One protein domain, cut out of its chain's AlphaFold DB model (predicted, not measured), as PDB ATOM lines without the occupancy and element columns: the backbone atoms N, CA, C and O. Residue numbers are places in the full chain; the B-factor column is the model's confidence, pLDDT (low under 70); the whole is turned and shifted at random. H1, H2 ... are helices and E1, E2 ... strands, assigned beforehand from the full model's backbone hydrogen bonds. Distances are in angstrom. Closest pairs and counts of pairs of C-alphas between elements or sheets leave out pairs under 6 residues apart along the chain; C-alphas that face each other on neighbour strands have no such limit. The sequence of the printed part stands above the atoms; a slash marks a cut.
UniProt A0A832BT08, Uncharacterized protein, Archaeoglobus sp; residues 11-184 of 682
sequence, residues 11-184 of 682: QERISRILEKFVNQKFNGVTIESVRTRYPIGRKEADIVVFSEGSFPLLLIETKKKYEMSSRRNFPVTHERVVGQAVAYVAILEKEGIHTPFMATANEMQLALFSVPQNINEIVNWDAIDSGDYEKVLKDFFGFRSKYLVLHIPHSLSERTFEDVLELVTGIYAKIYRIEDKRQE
ATOM      1  N   GLN A  11     -10.375  23.508   8.458       88.25
ATOM      2  CA  GLN A  11     -10.178  24.415   9.575       88.25
ATOM      3  C   GLN A  11     -11.233  25.526   9.584       88.25
ATOM      4  O   GLN A  11     -11.916  25.705  10.588       88.25
ATOM      5  N   GLU A  12     -11.423  26.234   8.463       87.94
ATOM      6  CA  GLU A  12     -12.417  27.315   8.361       87.94
ATOM      7  C   GLU A  12     -13.847  26.815   8.571       87.94
ATOM      8  O   GLU A  12     -14.694  27.514   9.130       87.94
ATOM      9  N   ARG A  13     -14.155  25.613   8.080       88.62
ATOM     10  CA  ARG A  13     -15.489  25.034   8.233       88.62
ATOM     11  C   ARG A  13     -15.768  24.708   9.694       88.62
ATOM     12  O   ARG A  13     -16.832  25.071  10.189       88.62
ATOM     13  N   ILE A  14     -14.831  24.038  10.364       91.56
ATOM     14  CA  ILE A  14     -14.956  23.695  11.783       91.56
ATOM     15  C   ILE A  14     -15.000  24.970  12.630       91.56
ATOM     16  O   ILE A  14     -15.879  25.095  13.480       91.56
ATOM     17  N   SER A  15     -14.127  25.948  12.362       92.69
ATOM     18  CA  SER A  15     -14.083  27.196  13.130       92.69
ATOM     19  C   SER A  15     -15.398  27.965  13.035       92.69
ATOM     20  O   SER A  15     -15.936  28.355  14.062       92.69
ATOM     21  N   ARG A  16     -15.984  28.095  11.837       93.56
ATOM     22  CA  ARG A  16     -17.283  28.766  11.653       93.56
ATOM     23  C   ARG A  16     -18.435  28.081  12.363       93.56
ATOM     24  O   ARG A  16     -19.407  28.745  12.704       93.56
ATOM     25  N   ILE A  17     -18.384  26.759  12.513       94.19
ATOM     26  CA  ILE A  17     -19.396  26.036  13.283       94.19
ATOM     27  C   ILE A  17     -19.206  26.349  14.767       94.19
ATOM     28  O   ILE A  17     -20.155  26.766  15.421       94.19
ATOM     29  N   LEU A  18     -17.976  26.221  15.271       95.62
ATOM     30  CA  LEU A  18     -17.647  26.480  16.671       95.62
ATOM     31  C   LEU A  18     -17.910  27.935  17.091       95.62
ATOM     32  O   LEU A  18     -18.378  28.177  18.199       95.62
ATOM     33  N   GLU A  19     -17.677  28.902  16.202       96.62
ATOM     34  CA  GLU A  19     -17.950  30.330  16.426       96.62
ATOM     35  C   GLU A  19     -19.423  30.612  16.755       96.62
ATOM     36  O   GLU A  19     -19.711  31.555  17.492       96.62
ATOM     37  N   LYS A  20     -20.365  29.787  16.277       97.00
ATOM     38  CA  LYS A  20     -21.792  29.938  16.609       97.00
ATOM     39  C   LYS A  20     -22.081  29.693  18.087       97.00
ATOM     40  O   LYS A  20     -23.055  30.234  18.605       97.00
ATOM     41  N   PHE A  21     -21.246  28.902  18.755       97.06
ATOM     42  CA  PHE A  21     -21.400  28.539  20.162       97.06
ATOM     43  C   PHE A  21     -20.734  29.531  21.123       97.06
ATOM     44  O   PHE A  21     -20.860  29.384  22.337       97.06
ATOM     45  N   VAL A  22     -20.052  30.562  20.617       96.81
ATOM     46  CA  VAL A  22     -19.456  31.612  21.453       96.81
ATOM     47  C   VAL A  22     -20.547  32.363  22.226       96.81
ATOM     48  O   VAL A  22     -21.598  32.698  21.681       96.81
ATOM     49  N   ASN A  23     -20.289  32.640  23.505       95.44
ATOM     50  CA  ASN A  23     -21.220  33.166  24.513       95.44
ATOM     51  C   ASN A  23     -22.365  32.220  24.913       95.44
ATOM     52  O   ASN A  23     -23.221  32.611  25.709       95.44
ATOM     53  N   GLN A  24     -22.393  30.987  24.405       96.94
ATOM     54  CA  GLN A  24     -23.323  29.964  24.876       96.94
ATOM     55  C   GLN A  24     -22.726  29.188  26.057       96.94
ATOM     56  O   GLN A  24     -21.509  29.178  26.272       96.94
ATOM     57  N   LYS A  25     -23.604  28.555  26.841       95.81
ATOM     58  CA  LYS A  25     -23.252  27.845  28.071       95.81
ATOM     59  C   LYS A  25     -23.613  26.369  27.953       95.81
ATOM     60  O   LYS A  25     -24.776  26.050  27.743       95.81
ATOM     61  N   PHE A  26     -22.634  25.503  28.188       96.00
ATOM     62  CA  PHE A  26     -22.771  24.046  28.189       96.00
ATOM     63  C   PHE A  26     -22.341  23.532  29.557       96.00
ATOM     64  O   PHE A  26     -21.263  23.888  30.030       96.00
ATOM     65  N   ASN A  27     -23.189  22.762  30.243       94.56
ATOM     66  CA  ASN A  27     -22.870  22.214  31.573       94.56
ATOM     67  C   ASN A  27     -22.321  23.240  32.588       94.56
ATOM     68  O   ASN A  27     -21.479  22.936  33.429       94.56
ATOM     69  N   GLY A  28     -22.788  24.488  32.507       92.25
ATOM     70  CA  GLY A  28     -22.321  25.558  33.387       92.25
ATOM     71  C   GLY A  28     -21.025  26.258  32.943       92.25
ATOM     72  O   GLY A  28     -20.643  27.231  33.590       92.25
ATOM     73  N   VAL A  29     -20.403  25.845  31.839       95.38
ATOM     74  CA  VAL A  29     -19.178  26.422  31.262       95.38
ATOM     75  C   VAL A  29     -19.529  27.280  30.048       95.38
ATOM     76  O   VAL A  29     -20.201  26.816  29.128       95.38
ATOM     77  N   THR A  30     -19.079  28.533  30.031       96.69
ATOM     78  CA  THR A  30     -19.287  29.445  28.895       96.69
ATOM     79  C   THR A  30     -18.161  29.291  27.877       96.69
ATOM     80  O   THR A  30     -16.989  29.308  28.259       96.69
ATOM     81  N   ILE A  31     -18.501  29.186  26.590       97.75
ATOM     82  CA  ILE A  31     -17.522  29.248  25.496       97.75
ATOM     83  C   ILE A  31     -17.216  30.717  25.202       97.75
ATOM     84  O   ILE A  31     -18.064  31.447  24.696       97.75
ATOM     85  N   GLU A  32     -16.013  31.169  25.545       97.12
ATOM     86  CA  GLU A  32     -15.624  32.583  25.486       97.12
ATOM     87  C   GLU A  32     -15.144  32.996  24.094       97.12
ATOM     88  O   GLU A  32     -15.510  34.056  23.590       97.12
ATOM     89  N   SER A  33     -14.307  32.177  23.456       97.06
ATOM     90  CA  SER A  33     -13.815  32.465  22.109       97.06
ATOM     91  C   SER A  33     -13.327  31.213  21.390       97.06
ATOM     92  O   SER A  33     -12.981  30.209  22.007       97.06
ATOM     93  N   VAL A  34     -13.271  31.295  20.063       96.94
ATOM     94  CA  VAL A  34     -12.647  30.298  19.190       96.94
ATOM     95  C   VAL A  34     -11.569  31.026  18.400       96.94
ATOM     96  O   VAL A  34     -11.853  32.035  17.756       96.94
ATOM     97  N   ARG A  35     -10.321  30.563  18.473       95.81
ATOM     98  CA  ARG A  35      -9.192  31.166  17.752       95.81
ATOM     99  C   ARG A  35      -8.636  30.175  16.748       95.81
ATOM    100  O   ARG A  35      -8.448  29.010  17.077       95.81
ATOM    101  N   THR A  36      -8.360  30.652  15.541       93.81
ATOM    102  CA  THR A  36      -7.693  29.868  14.497       93.81
ATOM    103  C   THR A  36      -6.240  30.296  14.358       93.81
ATOM    104  O   THR A  36      -5.921  31.444  14.671       93.81
ATOM    105  N   ARG A  37      -5.363  29.389  13.901       89.56
ATOM    106  CA  ARG A  37      -3.912  29.645  13.776       89.56
ATOM    107  C   ARG A  37      -3.333  30.217  15.073       89.56
ATOM    108  O   ARG A  37      -2.678  31.257  15.095       89.56
ATOM    109  N   TYR A  38      -3.670  29.569  16.183       91.56
ATOM    110  CA  TYR A  38      -3.269  30.016  17.507       91.56
ATOM    111  C   TYR A  38      -1.765  29.761  17.703       91.56
ATOM    112  O   TYR A  38      -1.331  28.618  17.534       91.56
ATOM    113  N   PRO A  39      -0.961  30.783  18.038       90.50
ATOM    114  CA  PRO A  39       0.484  30.629  18.162       90.50
ATOM    115  C   PRO A  39       0.851  29.799  19.398       90.50
ATOM    116  O   PRO A  39       0.389  30.078  20.501       90.50
ATOM    117  N   ILE A  40       1.716  28.801  19.208       87.44
ATOM    118  CA  ILE A  40       2.264  27.920  20.248       87.44
ATOM    119  C   ILE A  40       3.781  27.855  20.049       87.44
ATOM    120  O   ILE A  40       4.299  27.105  19.213       87.44
ATOM    121  N   GLY A  41       4.516  28.700  20.772       82.50
ATOM    122  CA  GLY A  41       5.947  28.903  20.556       82.50
ATOM    123  C   GLY A  41       6.259  29.337  19.116       82.50
ATOM    124  O   GLY A  41       5.919  30.440  18.697       82.50
ATOM    125  N   ARG A  42       6.929  28.468  18.346       83.00
ATOM    126  CA  ARG A  42       7.244  28.678  16.913       83.00
ATOM    127  C   ARG A  42       6.262  27.988  15.955       83.00
ATOM    128  O   ARG A  42       6.524  27.939  14.755       83.00
ATOM    129  N   LYS A  43       5.200  27.380  16.481       87.25
ATOM    130  CA  LYS A  43       4.212  26.590  15.736       87.25
ATOM    131  C   LYS A  43       2.837  27.253  15.835       87.25
ATOM    132  O   LYS A  43       2.643  28.161  16.637       87.25
ATOM    133  N   GLU A  44       1.889  26.796  15.027       88.31
ATOM    134  CA  GLU A  44       0.506  27.280  15.046       88.31
ATOM    135  C   GLU A  44      -0.443  26.085  15.159       88.31
ATOM    136  O   GLU A  44      -0.337  25.132  14.385       88.31
ATOM    137  N   ALA A  45      -1.349  26.133  16.137       89.50
ATOM    138  CA  ALA A  45      -2.469  25.209  16.233       89.50
ATOM    139  C   ALA A  45      -3.626  25.684  15.359       89.50
ATOM    140  O   ALA A  45      -3.943  26.876  15.323       89.50
ATOM    141  N   ASP A  46      -4.294  24.744  14.697       92.06
ATOM    142  CA  ASP A  46      -5.351  25.082  13.751       92.06
ATOM    143  C   ASP A  46      -6.532  25.773  14.429       92.06
ATOM    144  O   ASP A  46      -6.970  26.826  13.955       92.06
ATOM    145  N   ILE A  47      -7.046  25.211  15.526       95.56
ATOM    146  CA  ILE A  47      -8.192  25.757  16.261       95.56
ATOM    147  C   ILE A  47      -7.998  25.549  17.764       95.56
ATOM    148  O   ILE A  47      -7.636  24.460  18.206       95.56
ATOM    149  N   VAL A  48      -8.298  26.574  18.559       97.44
ATOM    150  CA  VAL A  48      -8.372  26.488  20.023       97.44
ATOM    151  C   VAL A  48      -9.682  27.108  20.501       97.44
ATOM    152  O   VAL A  48     -10.002  28.250  20.163       97.44
ATOM    153  N   VAL A  49     -10.443  26.343  21.279       97.69
ATOM    154  CA  VAL A  49     -11.683  26.769  21.935       97.69
ATOM    155  C   VAL A  49     -11.360  27.159  23.371       97.69
ATOM    156  O   VAL A  49     -10.776  26.369  24.111       97.69
ATOM    157  N   PHE A  50     -11.757  28.365  23.765       97.62
ATOM    158  CA  PHE A  50     -11.523  28.917  25.093       97.62
ATOM    159  C   PHE A  50     -12.808  28.926  25.919       97.62
ATOM    160  O   PHE A  50     -13.865  29.327  25.426       97.62
ATOM    161  N   SER A  51     -12.705  28.522  27.181       95.06
ATOM    162  CA  SER A  51     -13.741  28.726  28.193       95.06
ATOM    163  C   SER A  51     -13.543  30.048  28.941       95.06
ATOM    164  O   SER A  51     -12.517  30.709  28.771       95.06
ATOM    165  N   GLU A  52     -14.504  30.392  29.802       89.31
ATOM    166  CA  GLU A  52     -14.473  31.567  30.689       89.31
ATOM    167  C   GLU A  52     -13.118  31.763  31.387       89.31
ATOM    168  O   GLU A  52     -12.577  30.826  31.973       89.31
ATOM    169  N   GLY A  53     -12.594  32.988  31.341       88.00
ATOM    170  CA  GLY A  53     -11.270  33.338  31.856       88.00
ATOM    171  C   GLY A  53     -10.153  33.154  30.827       88.00
ATOM    172  O   GLY A  53      -8.983  33.148  31.201       88.00
ATOM    173  N   SER A  54     -10.497  33.005  29.542       89.56
ATOM    174  CA  SER A  54      -9.563  32.728  28.447       89.56
ATOM    175  C   SER A  54      -8.705  31.471  28.686       89.56
ATOM    176  O   SER A  54      -7.551  31.407  28.257       89.56
ATOM    177  N   PHE A  55      -9.269  30.441  29.330       92.44
ATOM    178  CA  PHE A  55      -8.606  29.140  29.492       92.44
ATOM    179  C   PHE A  55      -8.817  28.264  28.249       92.44
ATOM    180  O   PHE A  55      -9.961  28.104  27.820       92.44
ATOM    181  N   PRO A  56      -7.762  27.685  27.647       95.75
ATOM    182  CA  PRO A  56      -7.925  26.786  26.511       95.75
ATOM    183  C   PRO A  56      -8.572  25.478  26.973       95.75
ATOM    184  O   PRO A  56      -8.017  24.735  27.776       95.75
ATOM    185  N   LEU A  57      -9.765  25.199  26.459       97.00
ATOM    186  CA  LEU A  57     -10.555  24.022  26.808       97.00
ATOM    187  C   LEU A  57     -10.283  22.859  25.848       97.00
ATOM    188  O   LEU A  57     -10.125  21.719  26.282       97.00
ATOM    189  N   LEU A  58     -10.246  23.144  24.546       97.62
ATOM    190  CA  LEU A  58     -10.103  22.146  23.488       97.62
ATOM    191  C   LEU A  58      -9.205  22.679  22.371       97.62
ATOM    192  O   LEU A  58      -9.499  23.717  21.778       97.62
ATOM    193  N   LEU A  59      -8.149  21.937  22.051       97.38
ATOM    194  CA  LEU A  59      -7.308  22.164  20.873       97.38
ATOM    195  C   LEU A  59      -7.712  21.200  19.756       97.38
ATOM    196  O   LEU A  59      -7.840  20.010  20.011       97.38
ATOM    197  N   ILE A  60      -7.883  21.670  18.521       95.12
ATOM    198  CA  ILE A  60      -8.213  20.817  17.369       95.12
ATOM    199  C   ILE A  60      -7.155  20.998  16.283       95.12
ATOM    200  O   ILE A  60      -6.964  22.107  15.791       95.12
ATOM    201  N   GLU A  61      -6.511  19.900  15.892       93.69
ATOM    202  CA  GLU A  61      -5.599  19.820  14.747       93.69
ATOM    203  C   GLU A  61      -6.335  19.234  13.538       93.69
ATOM    204  O   GLU A  61      -6.977  18.186  13.641       93.69
ATOM    205  N   THR A  62      -6.241  19.877  12.376       87.75
ATOM    206  CA  THR A  62      -6.963  19.473  11.169       87.75
ATOM    207  C   THR A  62      -6.036  18.927  10.082       87.75
ATOM    208  O   THR A  62      -4.866  19.291   9.955       87.75
ATOM    209  N   LYS A  63      -6.552  18.009   9.258       78.00
ATOM    210  CA  LYS A  63      -5.870  17.509   8.057       78.00
ATOM    211  C   LYS A  63      -6.757  17.659   6.825       78.00
ATOM    212  O   LYS A  63      -7.929  17.280   6.825       78.00
ATOM    213  N   LYS A  64      -6.179  18.214   5.753       62.91
ATOM    214  CA  LYS A  64      -6.820  18.329   4.435       62.91
ATOM    215  C   LYS A  64      -6.760  17.001   3.695       62.91
ATOM    216  O   LYS A  64      -5.705  16.381   3.644       62.91
ATOM    217  N   LYS A  65      -7.863  16.634   3.040       49.34
ATOM    218  CA  LYS A  65      -7.978  15.406   2.239       49.34
ATOM    219  C   LYS A  65      -7.410  15.542   0.813       49.34
ATOM    220  O   LYS A  65      -7.155  14.533   0.162       49.34
ATOM    221  N   TYR A  66      -7.188  16.769   0.319       44.56
ATOM    222  CA  TYR A  66      -6.798  17.011  -1.077       44.56
ATOM    223  C   TYR A  66      -5.811  18.189  -1.233       44.56
ATOM    224  O   TYR A  66      -6.151  19.335  -0.971       44.56
ATOM    225  N   GLU A  67      -4.572  17.930  -1.667       35.00
ATOM    226  CA  GLU A  67      -3.856  18.777  -2.648       35.00
ATOM    227  C   GLU A  67      -3.044  17.879  -3.577       35.00
ATOM    228  O   GLU A  67      -2.318  16.982  -3.149       35.00
ATOM    229  N   MET A  68      -3.176  18.183  -4.863       35.41
ATOM    230  CA  MET A  68      -2.709  17.428  -6.022       35.41
ATOM    231  C   MET A  68      -1.198  17.533  -6.308       35.41
ATOM    232  O   MET A  68      -0.806  17.517  -7.472       35.41
ATOM    233  N   SER A  69      -0.318  17.668  -5.316       33.16
ATOM    234  CA  SER A  69       1.118  17.791  -5.643       33.16
ATOM    235  C   SER A  69       2.121  17.221  -4.645       33.16
ATOM    236  O   SER A  69       3.284  17.089  -5.008       33.16
ATOM    237  N   SER A  70       1.713  16.843  -3.430       42.94
ATOM    238  CA  SER A  70       2.477  15.973  -2.509       42.94
ATOM    239  C   SER A  70       1.761  15.919  -1.155       42.94
ATOM    240  O   SER A  70       2.035  16.726  -0.270       42.94
ATOM    241  N   ARG A  71       0.793  15.015  -0.964       49.31
ATOM    242  CA  ARG A  71       0.064  14.927   0.314       49.31
ATOM    243  C   ARG A  71      -0.223  13.497   0.727       49.31
ATOM    244  O   ARG A  71      -0.866  12.772  -0.019       49.31
ATOM    245  N   ARG A  72       0.224  13.163   1.940       54.00
ATOM    246  CA  ARG A  72      -0.044  11.891   2.608       54.00
ATOM    247  C   ARG A  72      -1.389  11.936   3.322       54.00
ATOM    248  O   ARG A  72      -1.607  12.846   4.125       54.00
ATOM    249  N   ASN A  73      -2.267  10.975   3.047       64.00
ATOM    250  CA  ASN A  73      -3.537  10.811   3.756       64.00
ATOM    251  C   ASN A  73      -3.345   9.845   4.926       64.00
ATOM    252  O   ASN A  73      -3.167   8.651   4.716       64.00
ATOM    253  N   PHE A  74      -3.398  10.369   6.150       70.19
ATOM    254  CA  PHE A  74      -3.309   9.569   7.368       70.19
ATOM    255  C   PHE A  74      -4.658   9.496   8.080       70.19
ATOM    256  O   PHE A  74      -5.401  10.486   8.038       70.19
ATOM    257  N   PRO A  75      -4.934   8.387   8.791       79.69
ATOM    258  CA  PRO A  75      -6.047   8.331   9.723       79.69
ATOM    259  C   PRO A  75      -6.038   9.510  10.714       79.69
ATOM    260  O   PRO A  75      -4.963   9.936  11.148       79.69
ATOM    261  N   VAL A  76      -7.195  10.026  11.148       86.12
ATOM    262  CA  VAL A  76      -7.240  11.044  12.228       86.12
ATOM    263  C   VAL A  76      -6.663  10.491  13.529       86.12
ATOM    264  O   VAL A  76      -6.112  11.237  14.338       86.12
ATOM    265  N   THR A  77      -6.719   9.172  13.697       89.00
ATOM    266  CA  THR A  77      -6.118   8.431  14.805       89.00
ATOM    267  C   THR A  77      -4.687   7.965  14.515       89.00
ATOM    268  O   THR A  77      -4.162   7.155  15.268       89.00
ATOM    269  N   HIS A  78      -4.026   8.447  13.458       88.44
ATOM    270  CA  HIS A  78      -2.644   8.079  13.142       88.44
ATOM    271  C   HIS A  78      -1.637   8.774  14.065       88.44
ATOM    272  O   HIS A  78      -1.815   9.938  14.435       88.44
ATOM    273  N   GLU A  79      -0.523   8.100  14.357       90.25
ATOM    274  CA  GLU A  79       0.516   8.572  15.286       90.25
ATOM    275  C   GLU A  79       1.078   9.943  14.912       90.25
ATOM    276  O   GLU A  79       1.215  10.809  15.769       90.25
ATOM    277  N   ARG A  80       1.277  10.199  13.617       89.19
ATOM    278  CA  ARG A  80       1.693  11.513  13.112       89.19
ATOM    279  C   ARG A  80       0.694  12.633  13.414       89.19
ATOM    280  O   ARG A  80       1.096  13.745  13.743       89.19
ATOM    281  N   VAL A  81      -0.599  12.364  13.228       89.44
ATOM    282  CA  VAL A  81      -1.659  13.378  13.339       89.44
ATOM    283  C   VAL A  81      -1.914  13.681  14.812       89.44
ATOM    284  O   VAL A  81      -1.904  14.841  15.220       89.44
ATOM    285  N   VAL A  82      -2.047  12.633  15.624       94.50
ATOM    286  CA  VAL A  82      -2.205  12.742  17.077       94.50
ATOM    287  C   VAL A  82      -0.947  13.325  17.717       94.50
ATOM    288  O   VAL A  82      -1.047  14.212  18.557       94.50
ATOM    289  N   GLY A  83       0.240  12.891  17.292       94.88
ATOM    290  CA  GLY A  83       1.522  13.380  17.793       94.88
ATOM    291  C   GLY A  83       1.712  14.881  17.586       94.88
ATOM    292  O   GLY A  83       2.273  15.547  18.450       94.88
ATOM    293  N   GLN A  84       1.182  15.448  16.500       93.94
ATOM    294  CA  GLN A  84       1.194  16.896  16.295       93.94
ATOM    295  C   GLN A  84       0.297  17.635  17.300       93.94
ATOM    296  O   GLN A  84       0.757  18.587  17.929       93.94
ATOM    297  N   ALA A  85      -0.941  17.175  17.509       95.19
ATOM    298  CA  ALA A  85      -1.836  17.751  18.517       95.19
ATOM    299  C   ALA A  85      -1.249  17.627  19.938       95.19
ATOM    300  O   ALA A  85      -1.257  18.588  20.708       95.19
ATOM    301  N   VAL A  86      -0.652  16.473  20.257       97.00
ATOM    302  CA  VAL A  86       0.050  16.228  21.525       97.00
ATOM    303  C   VAL A  86       1.235  17.167  21.703       97.00
ATOM    304  O   VAL A  86       1.414  17.708  22.790       97.00
ATOM    305  N   ALA A  87       2.037  17.384  20.658       96.06
ATOM    306  CA  ALA A  87       3.177  18.292  20.717       96.06
ATOM    307  C   ALA A  87       2.735  19.705  21.114       96.06
ATOM    308  O   ALA A  87       3.372  20.339  21.949       96.06
ATOM    309  N   TYR A  88       1.626  20.181  20.549       95.50
ATOM    310  CA  TYR A  88       1.079  21.502  20.841       95.50
ATOM    311  C   TYR A  88       0.608  21.628  22.285       95.50
ATOM    312  O   TYR A  88       0.982  22.575  22.974       95.50
ATOM    313  N   VAL A  89      -0.144  20.641  22.768       96.00
ATOM    314  CA  VAL A  89      -0.593  20.605  24.162       96.00
ATOM    315  C   VAL A  89       0.585  20.493  25.133       96.00
ATOM    316  O   VAL A  89       0.598  21.181  26.146       96.00
ATOM    317  N   ALA A  90       1.604  19.688  24.823       96.00
ATOM    318  CA  ALA A  90       2.796  19.563  25.661       96.00
ATOM    319  C   ALA A  90       3.581  20.883  25.751       96.00
ATOM    320  O   ALA A  90       4.046  21.250  26.828       96.00
ATOM    321  N   ILE A  91       3.710  21.624  24.641       94.88
ATOM    322  CA  ILE A  91       4.344  22.952  24.647       94.88
ATOM    323  C   ILE A  91       3.559  23.914  25.548       94.88
ATOM    324  O   ILE A  91       4.170  24.564  26.392       94.88
ATOM    325  N   LEU A  92       2.228  23.959  25.421       93.62
ATOM    326  CA  LEU A  92       1.376  24.790  26.278       93.62
ATOM    327  C   LEU A  92       1.510  24.412  27.759       93.62
ATOM    328  O   LEU A  92       1.705  25.288  28.601       93.62
ATOM    329  N   GLU A  93       1.507  23.117  28.078       94.12
ATOM    330  CA  GLU A  93       1.671  22.632  29.452       94.12
ATOM    331  C   GLU A  93       3.032  23.052  30.035       94.12
ATOM    332  O   GLU A  93       3.121  23.474  31.187       94.12
ATOM    333  N   LYS A  94       4.104  22.997  29.234       92.38
ATOM    334  CA  LYS A  94       5.443  23.466  29.627       92.38
ATOM    335  C   LYS A  94       5.489  24.977  29.886       92.38
ATOM    336  O   LYS A  94       6.290  25.423  30.706       92.38
ATOM    337  N   GLU A  95       4.635  25.749  29.220       91.25
ATOM    338  CA  GLU A  95       4.448  27.190  29.435       91.25
ATOM    339  C   GLU A  95       3.469  27.505  30.587       91.25
ATOM    340  O   GLU A  95       3.219  28.673  30.886       91.25
ATOM    341  N   GLY A  96       2.947  26.484  31.278       90.88
ATOM    342  CA  GLY A  96       2.011  26.628  32.397       90.88
ATOM    343  C   GLY A  96       0.551  26.817  31.974       90.88
ATOM    344  O   GLY A  96      -0.280  27.204  32.796       90.88
ATOM    345  N   ILE A  97       0.230  26.556  30.705       92.12
ATOM    346  CA  ILE A  97      -1.109  26.683  30.131       92.12
ATOM    347  C   ILE A  97      -1.709  25.285  29.965       92.12
ATOM    348  O   ILE A  97      -1.412  24.568  29.009       92.12
ATOM    349  N   HIS A  98      -2.597  24.906  30.882       93.38
ATOM    350  CA  HIS A  98      -3.252  23.604  30.825       93.38
ATOM    351  C   HIS A  98      -4.387  23.580  29.797       93.38
ATOM    352  O   HIS A  98      -5.277  24.428  29.839       93.38
ATOM    353  N   THR A  99      -4.378  22.577  28.914       95.31
ATOM    354  CA  THR A  99      -5.463  22.306  27.956       95.31
ATOM    355  C   THR A  99      -5.994  20.888  28.193       95.31
ATOM    356  O   THR A  99      -5.274  19.933  27.907       95.31
ATOM    357  N   PRO A 100      -7.221  20.703  28.715       95.88
ATOM    358  CA  PRO A 100      -7.694  19.397  29.186       95.88
ATOM    359  C   PRO A 100      -8.097  18.431  28.061       95.88
ATOM    360  O   PRO A 100      -8.110  17.214  28.274       95.88
ATOM    361  N   PHE A 101      -8.413  18.941  26.867       97.81
ATOM    362  CA  PHE A 101      -8.809  18.127  25.719       97.81
ATOM    363  C   PHE A 101      -8.075  18.524  24.446       97.81
ATOM    364  O   PHE A 101      -7.791  19.696  24.193       97.81
ATOM    365  N   MET A 102      -7.848  17.534  23.592       97.31
ATOM    366  CA  MET A 102      -7.406  17.754  22.222       97.31
ATOM    367  C   MET A 102      -8.237  16.912  21.261       97.31
ATOM    368  O   MET A 102      -8.757  15.865  21.634       97.31
ATOM    369  N   ALA A 103      -8.323  17.330  20.010       96.25
ATOM    370  CA  ALA A 103      -8.924  16.549  18.953       96.25
ATOM    371  C   ALA A 103      -8.093  16.617  17.677       96.25
ATOM    372  O   ALA A 103      -7.397  17.594  17.402       96.25
ATOM    373  N   THR A 104      -8.206  15.573  16.875       94.06
ATOM    374  CA  THR A 104      -7.728  15.546  15.498       94.06
ATOM    375  C   THR A 104      -8.930  15.418  14.578       94.06
ATOM    376  O   THR A 104      -9.879  14.700  14.888       94.06
ATOM    377  N   ALA A 105      -8.936  16.136  13.459       90.00
ATOM    378  CA  ALA A 105     -10.077  16.150  12.555       90.00
ATOM    379  C   ALA A 105      -9.662  16.179  11.082       90.00
ATOM    380  O   ALA A 105      -8.653  16.767  10.700       90.00
ATOM    381  N   ASN A 106     -10.478  15.575  10.228       84.06
ATOM    382  CA  ASN A 106     -10.397  15.733   8.778       84.06
ATOM    383  C   ASN A 106     -11.776  16.143   8.230       84.06
ATOM    384  O   ASN A 106     -12.661  16.559   8.972       84.06
ATOM    385  N   GLU A 107     -11.990  16.065   6.916       76.81
ATOM    386  CA  GLU A 107     -13.290  16.421   6.332       76.81
ATOM    387  C   GLU A 107     -14.466  15.570   6.833       76.81
ATOM    388  O   GLU A 107     -15.611  16.023   6.745       76.81
ATOM    389  N   MET A 108     -14.200  14.352   7.297       75.88
ATOM    390  CA  MET A 108     -15.196  13.315   7.547       75.88
ATOM    391  C   MET A 108     -15.225  12.825   8.994       75.88
ATOM    392  O   MET A 108     -16.237  12.254   9.375       75.88
ATOM    393  N   GLN A 109     -14.156  12.998   9.770       86.12
ATOM    394  CA  GLN A 109     -13.982  12.364  11.079       86.12
ATOM    395  C   GLN A 109     -13.364  13.323  12.097       86.12
ATOM    396  O   GLN A 109     -12.629  14.247  11.731       86.12
ATOM    397  N   LEU A 110     -13.646  13.069  13.375       91.50
ATOM    398  CA  LEU A 110     -13.000  13.709  14.519       91.50
ATOM    399  C   LEU A 110     -12.670  12.655  15.580       91.50
ATOM    400  O   LEU A 110     -13.542  11.884  15.971       91.50
ATOM    401  N   ALA A 111     -11.437  12.649  16.076       93.81
ATOM    402  CA  ALA A 111     -11.034  11.857  17.231       93.81
ATOM    403  C   ALA A 111     -10.731  12.790  18.410       93.81
ATOM    404  O   ALA A 111      -9.853  13.644  18.318       93.81
ATOM    405  N   LEU A 112     -11.479  12.640  19.503       96.06
ATOM    406  CA  LEU A 112     -11.381  13.437  20.724       96.06
ATOM    407  C   LEU A 112     -10.582  12.675  21.780       96.06
ATOM    408  O   LEU A 112     -10.918  11.543  22.130       96.06
ATOM    409  N   PHE A 113      -9.584  13.332  22.352       97.31
ATOM    410  CA  PHE A 113      -8.715  12.800  23.387       97.31
ATOM    411  C   PHE A 113      -8.759  13.675  24.637       97.31
ATOM    412  O   PHE A 113      -8.845  14.902  24.574       97.31
ATOM    413  N   SER A 114      -8.624  13.025  25.785       96.50
ATOM    414  CA  SER A 114      -8.262  13.703  27.029       96.50
ATOM    415  C   SER A 114      -6.759  13.888  27.135       96.50
ATOM    416  O   SER A 114      -5.983  13.085  26.618       96.50
ATOM    417  N   VAL A 115      -6.346  14.941  27.827       96.25
ATOM    418  CA  VAL A 115      -4.934  15.243  28.040       96.25
ATOM    419  C   VAL A 115      -4.527  14.782  29.442       96.25
ATOM    420  O   VAL A 115      -5.126  15.210  30.431       96.25
ATOM    421  N   PRO A 116      -3.519  13.901  29.577       94.25
ATOM    422  CA  PRO A 116      -3.018  13.504  30.884       94.25
ATOM    423  C   PRO A 116      -2.213  14.613  31.560       94.25
ATOM    424  O   PRO A 116      -1.448  15.321  30.915       94.25
ATOM    425  N   GLN A 117      -2.273  14.659  32.891       90.31
ATOM    426  CA  GLN A 117      -1.465  15.586  33.696       90.31
ATOM    427  C   GLN A 117       0.048  15.384  33.513       90.31
ATOM    428  O   GLN A 117       0.820  16.326  33.638       90.31
ATOM    429  N   ASN A 118       0.488  14.164  33.192       92.38
ATOM    430  CA  ASN A 118       1.898  13.848  32.974       92.38
ATOM    431  C   ASN A 118       2.309  13.879  31.488       92.38
ATOM    432  O   ASN A 118       3.233  13.168  31.089       92.38
ATOM    433  N   ILE A 119       1.642  14.691  30.653       95.06
ATOM    434  CA  ILE A 119       1.918  14.792  29.207       95.06
ATOM    435  C   ILE A 119       3.409  15.031  28.906       95.06
ATOM    436  O   ILE A 119       3.976  14.387  28.027       95.06
ATOM    437  N   ASN A 120       4.085  15.851  29.715       94.25
ATOM    438  CA  ASN A 120       5.507  16.183  29.563       94.25
ATOM    439  C   ASN A 120       6.458  14.984  29.756       94.25
ATOM    440  O   ASN A 120       7.583  15.010  29.254       94.25
ATOM    441  N   GLU A 121       6.025  13.941  30.470       95.00
ATOM    442  CA  GLU A 121       6.817  12.732  30.732       95.00
ATOM    443  C   GLU A 121       6.672  11.685  29.624       95.00
ATOM    444  O   GLU A 121       7.586  10.889  29.394       95.00
ATOM    445  N   ILE A 122       5.533  11.679  28.929       95.75
ATOM    446  CA  ILE A 122       5.198  10.668  27.917       95.75
ATOM    447  C   ILE A 122       5.557  11.102  26.490       95.75
ATOM    448  O   ILE A 122       5.530  10.267  25.581       95.75
ATOM    449  N   VAL A 123       5.936  12.370  26.296       96.75
ATOM    450  CA  VAL A 123       6.404  12.898  25.007       96.75
ATOM    451  C   VAL A 123       7.925  12.832  24.838       96.75
ATOM    452  O   VAL A 123       8.691  12.837  25.805       96.75
ATOM    453  N   ASN A 124       8.370  12.785  23.587       97.12
ATOM    454  CA  ASN A 124       9.750  12.947  23.159       97.12
ATOM    455  C   ASN A 124       9.976  14.391  22.683       97.12
ATOM    456  O   ASN A 124       9.520  14.784  21.609       97.12
ATOM    457  N   TRP A 125      10.697  15.176  23.483       95.94
ATOM    458  CA  TRP A 125      10.961  16.588  23.193       95.94
ATOM    459  C   TRP A 125      11.839  16.800  21.957       95.94
ATOM    460  O   TRP A 125      11.554  17.702  21.174       95.94
ATOM    461  N   ASP A 126      12.811  15.920  21.704       95.88
ATOM    462  CA  ASP A 126      13.657  16.009  20.507       95.88
ATOM    463  C   ASP A 126      12.825  15.821  19.226       95.88
ATOM    464  O   ASP A 126      13.051  16.481  18.208       95.88
ATOM    465  N   ALA A 127      11.810  14.948  19.278       94.88
ATOM    466  CA  ALA A 127      10.859  14.752  18.185       94.88
ATOM    467  C   ALA A 127       9.955  15.984  17.978       94.88
ATOM    468  O   ALA A 127       9.708  16.391  16.842       94.88
ATOM    469  N   ILE A 128       9.508  16.632  19.061       93.81
ATOM    470  CA  ILE A 128       8.728  17.882  18.995       93.81
ATOM    471  C   ILE A 128       9.542  19.002  18.330       93.81
ATOM    472  O   ILE A 128       9.035  19.675  17.420       93.81
ATOM    473  N   ASP A 129      10.794  19.176  18.756       91.56
ATOM    474  CA  ASP A 129      11.690  20.238  18.291       91.56
ATOM    475  C   ASP A 129      12.098  20.040  16.825       91.56
ATOM    476  O   ASP A 129      12.123  20.999  16.049       91.56
ATOM    477  N   SER A 130      12.342  18.792  16.415       91.56
ATOM    478  CA  SER A 130      12.646  18.428  15.022       91.56
ATOM    479  C   SER A 130      11.416  18.360  14.106       91.56
ATOM    480  O   SER A 130      11.563  18.352  12.884       91.56
ATOM    481  N   GLY A 131      10.202  18.339  14.668       87.75
ATOM    482  CA  GLY A 131       8.953  18.184  13.915       87.75
ATOM    483  C   GLY A 131       8.669  16.752  13.444       87.75
ATOM    484  O   GLY A 131       7.828  16.562  12.564       87.75
ATOM    485  N   ASP A 132       9.337  15.751  14.022       91.06
ATOM    486  CA  ASP A 132       9.093  14.326  13.772       91.06
ATOM    487  C   ASP A 132       7.865  13.844  14.569       91.06
ATOM    488  O   ASP A 132       7.971  13.170  15.594       91.06
ATOM    489  N   TYR A 133       6.672  14.246  14.119       91.31
ATOM    490  CA  TYR A 133       5.427  14.020  14.860       91.31
ATOM    491  C   TYR A 133       5.079  12.543  15.090       91.31
ATOM    492  O   TYR A 133       4.387  12.238  16.055       91.31
ATOM    493  N   GLU A 134       5.582  11.625  14.261       89.75
ATOM    494  CA  GLU A 134       5.375  10.178  14.434       89.75
ATOM    495  C   GLU A 134       6.038   9.651  15.712       89.75
ATOM    496  O   GLU A 134       5.543   8.710  16.321       89.75
ATOM    497  N   LYS A 135       7.118  10.297  16.168       93.31
ATOM    498  CA  LYS A 135       7.880   9.885  17.355       93.31
ATOM    499  C   LYS A 135       7.614  10.736  18.588       93.31
ATOM    500  O   LYS A 135       8.321  10.590  19.585       93.31
ATOM    501  N   VAL A 136       6.625  11.635  18.539       96.12
ATOM    502  CA  VAL A 136       6.308  12.514  19.673       96.12
ATOM    503  C   VAL A 136       5.852  11.715  20.881       96.12
ATOM    504  O   VAL A 136       6.269  12.028  21.986       96.12
ATOM    505  N   LEU A 137       5.027  10.685  20.706       96.56
ATOM    506  CA  LEU A 137       4.607   9.829  21.813       96.56
ATOM    507  C   LEU A 137       5.584   8.662  21.977       96.56
ATOM    508  O   LEU A 137       5.834   7.927  21.027       96.56
ATOM    509  N   LYS A 138       6.099   8.458  23.198       93.81
ATOM    510  CA  LYS A 138       6.979   7.316  23.520       93.81
ATOM    511  C   LYS A 138       6.268   5.966  23.369       93.81
ATOM    512  O   LYS A 138       6.895   4.984  22.993       93.81
ATOM    513  N   ASP A 139       4.972   5.940  23.678       94.44
ATOM    514  CA  ASP A 139       4.067   4.805  23.487       94.44
ATOM    515  C   ASP A 139       2.743   5.326  22.916       94.44
ATOM    516  O   ASP A 139       1.839   5.747  23.646       94.44
ATOM    517  N   PHE A 140       2.662   5.366  21.584       94.56
ATOM    518  CA  PHE A 140       1.512   5.912  20.873       94.56
ATOM    519  C   PHE A 140       0.220   5.142  21.176       94.56
ATOM    520  O   PHE A 140      -0.797   5.741  21.532       94.56
ATOM    521  N   PHE A 141       0.244   3.817  21.048       91.88
ATOM    522  CA  PHE A 141      -0.964   3.021  21.222       91.88
ATOM    523  C   PHE A 141      -1.393   2.932  22.694       91.88
ATOM    524  O   PHE A 141      -2.597   2.958  22.964       91.88
ATOM    525  N   GLY A 142      -0.449   2.936  23.642       93.69
ATOM    526  CA  GLY A 142      -0.729   3.098  25.073       93.69
ATOM    527  C   GLY A 142      -1.453   4.402  25.378       93.69
ATOM    528  O   GLY A 142      -2.491   4.403  26.047       93.69
ATOM    529  N   PHE A 143      -0.963   5.510  24.816       95.38
ATOM    530  CA  PHE A 143      -1.639   6.802  24.899       95.38
ATOM    531  C   PHE A 143      -3.043   6.733  24.289       95.38
ATOM    532  O   PHE A 143      -4.027   7.052  24.958       95.38
ATOM    533  N   ARG A 144      -3.161   6.259  23.044       93.81
ATOM    534  CA  ARG A 144      -4.438   6.163  22.328       93.81
ATOM    535  C   ARG A 144      -5.458   5.349  23.114       93.81
ATOM    536  O   ARG A 144      -6.551   5.832  23.380       93.81
ATOM    537  N   SER A 145      -5.094   4.146  23.545       90.62
ATOM    538  CA  SER A 145      -5.977   3.250  24.293       90.62
ATOM    539  C   SER A 145      -6.451   3.844  25.616       90.62
ATOM    540  O   SER A 145      -7.556   3.540  26.071       90.62
ATOM    541  N   LYS A 146      -5.619   4.665  26.264       91.50
ATOM    542  CA  LYS A 146      -5.941   5.251  27.562       91.50
ATOM    543  C   LYS A 146      -6.675   6.582  27.454       91.50
ATOM    544  O   LYS A 146      -7.441   6.873  28.367       91.50
ATOM    545  N   TYR A 147      -6.470   7.362  26.399       94.62
ATOM    546  CA  TYR A 147      -6.915   8.756  26.360       94.62
ATOM    547  C   TYR A 147      -7.865   9.104  25.213       94.62
ATOM    548  O   TYR A 147      -8.490  10.162  25.291       94.62
ATOM    549  N   LEU A 148      -8.034   8.236  24.204       94.94
ATOM    550  CA  LEU A 148      -9.085   8.382  23.192       94.94
ATOM    551  C   LEU A 148     -10.458   8.238  23.860       94.94
ATOM    552  O   LEU A 148     -10.743   7.229  24.508       94.94
ATOM    553  N   VAL A 149     -11.284   9.273  23.727       93.31
ATOM    554  CA  VAL A 149     -12.621   9.359  24.327       93.31
ATOM    555  C   VAL A 149     -13.677   8.997  23.298       93.31
ATOM    556  O   VAL A 149     -14.498   8.122  23.562       93.31
ATOM    557  N   LEU A 150     -13.626   9.651  22.134       91.56
ATOM    558  CA  LEU A 150     -14.541   9.440  21.019       91.56
ATOM    559  C   LEU A 150     -13.779   9.410  19.695       91.56
ATOM    560  O   LEU A 150     -12.864  10.201  19.484       91.56
ATOM    561  N   HIS A 151     -14.235   8.573  18.777       90.88
ATOM    562  CA  HIS A 151     -13.981   8.640  17.349       90.88
ATOM    563  C   HIS A 151     -15.343   8.806  16.659       90.88
ATOM    564  O   HIS A 151     -16.200   7.926  16.709       90.88
ATOM    565  N   ILE A 152     -15.580   9.982  16.083       85.69
ATOM    566  CA  ILE A 152     -16.861  10.370  15.492       85.69
ATOM    567  C   ILE A 152     -16.746  10.301  13.965       85.69
ATOM    568  O   ILE A 152     -15.951  11.060  13.395       85.69
ATOM    569  N   PRO A 153     -17.534   9.443  13.292       78.56
ATOM    570  CA  PRO A 153     -17.607   9.407  11.841       78.56
ATOM    571  C   PRO A 153     -18.695  10.322  11.275       78.56
ATOM    572  O   PRO A 153     -19.743  10.524  11.882       78.56
ATOM    573  N   HIS A 154     -18.470  10.751  10.034       68.19
ATOM    574  CA  HIS A 154     -19.391  11.483   9.165       68.19
ATOM    575  C   HIS A 154     -19.839  12.866   9.683       68.19
ATOM    576  O   HIS A 154     -19.907  13.143  10.872       68.19
ATOM    577  N   SER A 155     -20.121  13.768   8.731       64.12
ATOM    578  CA  SER A 155     -20.697  15.112   8.917       64.12
ATOM    579  C   SER A 155     -20.297  15.833  10.211       64.12
ATOM    580  O   SER A 155     -21.055  15.835  11.177       64.12
ATOM    581  N   LEU A 156     -19.148  16.518  10.197       80.12
ATOM    582  CA  LEU A 156     -18.787  17.506  11.220       80.12
ATOM    583  C   LEU A 156     -19.787  18.676  11.189       80.12
ATOM    584  O   LEU A 156     -19.559  19.693  10.531       80.12
ATOM    585  N   SER A 157     -20.940  18.459  11.815       88.25
ATOM    586  CA  SER A 157     -22.113  19.323  11.801       88.25
ATOM    587  C   SER A 157     -22.174  20.191  13.055       88.25
ATOM    588  O   SER A 157     -21.420  19.988  14.003       88.25
ATOM    589  N   GLU A 158     -23.096  21.152  13.070       91.31
ATOM    590  CA  GLU A 158     -23.372  21.957  14.265       91.31
ATOM    591  C   GLU A 158     -23.757  21.075  15.452       91.31
ATOM    592  O   GLU A 158     -23.103  21.151  16.484       91.31
ATOM    593  N   ARG A 159     -24.688  20.135  15.254       90.62
ATOM    594  CA  ARG A 159     -25.083  19.158  16.275       90.62
ATOM    595  C   ARG A 159     -23.904  18.324  16.780       90.62
ATOM    596  O   ARG A 159     -23.777  18.095  17.971       90.62
ATOM    597  N   THR A 160     -23.008  17.907  15.884       90.56
ATOM    598  CA  THR A 160     -21.812  17.143  16.268       90.56
ATOM    599  C   THR A 160     -20.930  17.935  17.229       90.56
ATOM    600  O   THR A 160     -20.460  17.393  18.223       90.56
ATOM    601  N   PHE A 161     -20.687  19.214  16.939       93.50
ATOM    602  CA  PHE A 161     -19.874  20.055  17.815       93.50
ATOM    603  C   PHE A 161     -20.616  20.479  19.080       93.50
ATOM    604  O   PHE A 161     -19.968  20.630  20.107       93.50
ATOM    605  N   GLU A 162     -21.940  20.603  19.037       94.75
ATOM    606  CA  GLU A 162     -22.779  20.757  20.226       94.75
ATOM    607  C   GLU A 162     -22.588  19.569  21.182       94.75
ATOM    608  O   GLU A 162     -22.221  19.772  22.336       94.75
ATOM    609  N   ASP A 163     -22.695  18.333  20.678       92.69
ATOM    610  CA  ASP A 163     -22.480  17.105  21.456       92.69
ATOM    611  C   ASP A 163     -21.043  17.016  22.009       92.69
ATOM    612  O   ASP A 163     -20.827  16.623  23.160       92.69
ATOM    613  N   VAL A 164     -20.039  17.409  21.211       94.31
ATOM    614  CA  VAL A 164     -18.636  17.477  21.659       94.31
ATOM    615  C   VAL A 164     -18.470  18.510  22.773       94.31
ATOM    616  O   VAL A 164     -17.815  18.204  23.767       94.31
ATOM    617  N   LEU A 165     -19.046  19.708  22.633       96.25
ATOM    618  CA  LEU A 165     -18.966  20.779  23.629       96.25
ATOM    619  C   LEU A 165     -19.689  20.399  24.923       96.25
ATOM    620  O   LEU A 165     -19.108  20.559  25.997       96.25
ATOM    621  N   GLU A 166     -20.890  19.826  24.838       95.31
ATOM    622  CA  GLU A 166     -21.602  19.224  25.971       95.31
ATOM    623  C   GLU A 166     -20.711  18.210  26.695       95.31
ATOM    624  O   GLU A 166     -20.497  18.309  27.905       95.31
ATOM    625  N   LEU A 167     -20.096  17.281  25.960       94.25
ATOM    626  CA  LEU A 167     -19.227  16.271  26.550       94.25
ATOM    627  C   LEU A 167     -18.004  16.875  27.258       94.25
ATOM    628  O   LEU A 167     -17.766  16.571  28.431       94.25
ATOM    629  N   VAL A 168     -17.212  17.705  26.568       95.50
ATOM    630  CA  VAL A 168     -15.957  18.236  27.137       95.50
ATOM    631  C   VAL A 168     -16.228  19.164  28.315       95.50
ATOM    632  O   VAL A 168     -15.518  19.093  29.316       95.50
ATOM    633  N   THR A 169     -17.282  19.982  28.254       96.12
ATOM    634  CA  THR A 169     -17.667  20.861  29.369       96.12
ATOM    635  C   THR A 169     -18.242  20.077  30.540       96.12
ATOM    636  O   THR A 169     -17.918  20.389  31.681       96.12
ATOM    637  N   GLY A 170     -19.015  19.016  30.290       94.69
ATOM    638  CA  GLY A 170     -19.537  18.134  31.331       94.69
ATOM    639  C   GLY A 170     -18.429  17.405  32.092       94.69
ATOM    640  O   GLY A 170     -18.479  17.320  33.321       94.69
ATOM    641  N   ILE A 171     -17.394  16.929  31.389       93.00
ATOM    642  CA  ILE A 171     -16.209  16.329  32.022       93.00
ATOM    643  C   ILE A 171     -15.389  17.406  32.750       93.00
ATOM    644  O   ILE A 171     -15.001  17.200  33.901       93.00
ATOM    645  N   TYR A 172     -15.155  18.567  32.127       92.94
ATOM    646  CA  TYR A 172     -14.412  19.684  32.727       92.94
ATOM    647  C   TYR A 172     -15.058  20.182  34.029       92.94
ATOM    648  O   TYR A 172     -14.379  20.357  35.041       92.94
ATOM    649  N   ALA A 173     -16.385  20.323  34.038       93.38
ATOM    650  CA  ALA A 173     -17.183  20.703  35.200       93.38
ATOM    651  C   ALA A 173     -17.408  19.549  36.200       93.38
ATOM    652  O   ALA A 173     -18.093  19.739  37.205       93.38
ATOM    653  N   LYS A 174     -16.821  18.366  35.958       92.88
ATOM    654  CA  LYS A 174     -16.922  17.163  36.806       92.88
ATOM    655  C   LYS A 174     -18.361  16.677  37.029       92.88
ATOM    656  O   LYS A 174     -18.658  16.095  38.071       92.88
ATOM    657  N   ILE A 175     -19.244  16.896  36.057       93.62
ATOM    658  CA  ILE A 175     -20.627  16.398  36.092       93.62
ATOM    659  C   ILE A 175     -20.656  14.887  35.843       93.62
ATOM    660  O   ILE A 175     -21.385  14.161  36.516       93.62
ATOM    661  N   TYR A 176     -19.826  14.403  34.916       91.31
ATOM    662  CA  TYR A 176     -19.647  12.977  34.637       91.31
ATOM    663  C   TYR A 176     -18.160  12.634  34.601       91.31
ATOM    664  O   TYR A 176     -17.319  13.502  34.346       91.31
ATOM    665  N   ARG A 177     -17.825  11.361  34.823       90.50
ATOM    666  CA  ARG A 177     -16.450  10.891  34.660       90.50
ATOM    667  C   ARG A 177     -16.172  10.598  33.194       90.50
ATOM    668  O   ARG A 177     -17.055  10.189  32.445       90.50
ATOM    669  N   ILE A 178     -14.913  10.753  32.796       89.00
ATOM    670  CA  ILE A 178     -14.476  10.428  31.436       89.00
ATOM    671  C   ILE A 178     -14.660   8.943  31.106       89.00
ATOM    672  O   ILE A 178     -14.949   8.600  29.963       89.00
ATOM    673  N   GLU A 179     -14.522   8.068  32.105       88.19
ATOM    674  CA  GLU A 179     -14.731   6.630  31.938       88.19
ATOM    675  C   GLU A 179     -16.175   6.308  31.528       88.19
ATOM    676  O   GLU A 179     -16.378   5.442  30.687       88.19
ATOM    677  N   ASP A 180     -17.155   7.061  32.041       88.56
ATOM    678  CA  ASP A 180     -18.587   6.835  31.790       88.56
ATOM    679  C   ASP A 180     -19.034   7.298  30.393       88.56
ATOM    680  O   ASP A 180     -20.151   7.015  29.959       88.56
ATOM    681  N   LYS A 181     -18.194   8.081  29.708       89.75
ATOM    682  CA  LYS A 181     -18.495   8.681  28.400       89.75
ATOM    683  C   LYS A 181     -17.601   8.171  27.277       89.75
ATOM    684  O   LYS A 181     -17.786   8.564  26.127       89.75
ATOM    685  N   ARG A 182     -16.617   7.337  27.603       90.50
ATOM    686  CA  ARG A 182     -15.708   6.765  26.619       90.50
ATOM    687  C   ARG A 182     -16.465   5.795  25.721       90.50
ATOM    688  O   ARG A 182     -17.218   4.960  26.210       90.50
ATOM    689  N   GLN A 183     -16.225   5.886  24.418       90.06
ATOM    690  CA  GLN A 183     -16.723   4.896  23.472       90.06
ATOM    691  C   GLN A 183     -16.130   3.514  23.744       90.06
ATOM    692  O   GLN A 183     -14.949   3.361  24.066       90.06
ATOM    693  N   GLU A 184     -16.964   2.498  23.559       87.81
ATOM    694  CA  GLU A 184     -16.554   1.107  23.670       87.81
ATOM    695  C   GLU A 184     -15.512   0.750  22.604       87.81
ATOM    696  O   GLU A 184     -15.558   1.228  21.468       87.81
TER     697      GLU A 184
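Overview. This is residues 11 to 184 of the 682 residues of an uncharacterized protein of Archaeoglobus sp (UniProt A0A832BT08). A twisted six-stranded sheet curls round one helix, H6, with H1 on the same face and H2 packed on the opposite face, making three layers. The short helices H3 and H4 lie beyond H2, away from the sheet, and H5 leads straight into the edge strand E6. The 174 printed residues hold six named helices and six named strands, in the order H1 E1 E2 E3 H2 E4 E5 H3 H4 H5 E6 H6; the sheet is mixed, E1 E2 E3 E4 E5 E6, and the class is mixed, helices and strands. The whole is compact and rounded, with a radius of gyration of the C-alphas of 15.1 A and spans of 40 by 38 by 34 A.

Arrangement. H1, residues 11 to 19, precedes a meander, each strand the antiparallel neighbour of the one before: E1, residues 29 to 40, E2, residues 43 to 51, and E3, residues 55 to 62. N 35 and O 48 of hairpin E1 and E2 are 2.9 A apart, and N 49 and O 58 of hairpin E2 and E3 2.8 A, within hydrogen-bond range. E1 bends by 92 degrees at residue 37 and E2 by 74 degrees at residue 46. H1 is on the sheet at a height of 8.0 A, over E2 and along it, at 13 degrees on the local plane. E3, H2, residues 79 to 94, and E4, residues 101 to 105, form a strand-helix-strand unit, two parallel neighbour strands with a helix between, and its crossover is right-handed; N 103 and O 59 are 2.7 A apart. The closest C-alphas of H2 and E4 are those of Val 82 and Thr 104, 6.4 A. E5, residues 109 to 114, makes a hairpin with E4, N 113 and O 102 being 2.8 A apart. H3, residues 119 to 122, touches H2 residues 90 to 94 alone, closest at C-alphas 120 and 90, 5.8 A. H4, residues 125 to 130, and H5, residues 140 to 147, are each close to H2 but not clearly touching it, with closest C-alphas 128 and 87, 5.8 A, and 140 and 79, 6.3 A. E6, residues 148 to 153, is antiparallel to E5, with N 112 and O 150 2.8 A apart. H6, residues 158 to 172, touches H1 only at their ends, closest at C-alphas 158 and 17, 5.8 A, at a steep tilt of 68 degrees, only just short of about perpendicular. Every O i to N i+4 pair is within range in H1, H2, H4, H5 and H6; H3 is too short for one.

Along the chain. H1 begins at C-alpha 11, (-10.178, 24.415, 9.575). From first to last C-alpha, E1 measures 24.2 A, E2 22.0 A, E3 20.8 A and H2 21.3 A. H6 measures 20.6 A and ends at C-alpha 172, (-14.412, 19.684, 32.727).

Size, cuts and confidence. The C-alphas of Ser 69 and Ile 175, the two farthest apart, are 47.1 A from each other. The printed part has no cut; its one long link is E3 to H2. Mean pLDDT of the printed part is 89.5; residues 64 to 73 and 154 to 155 are under 70.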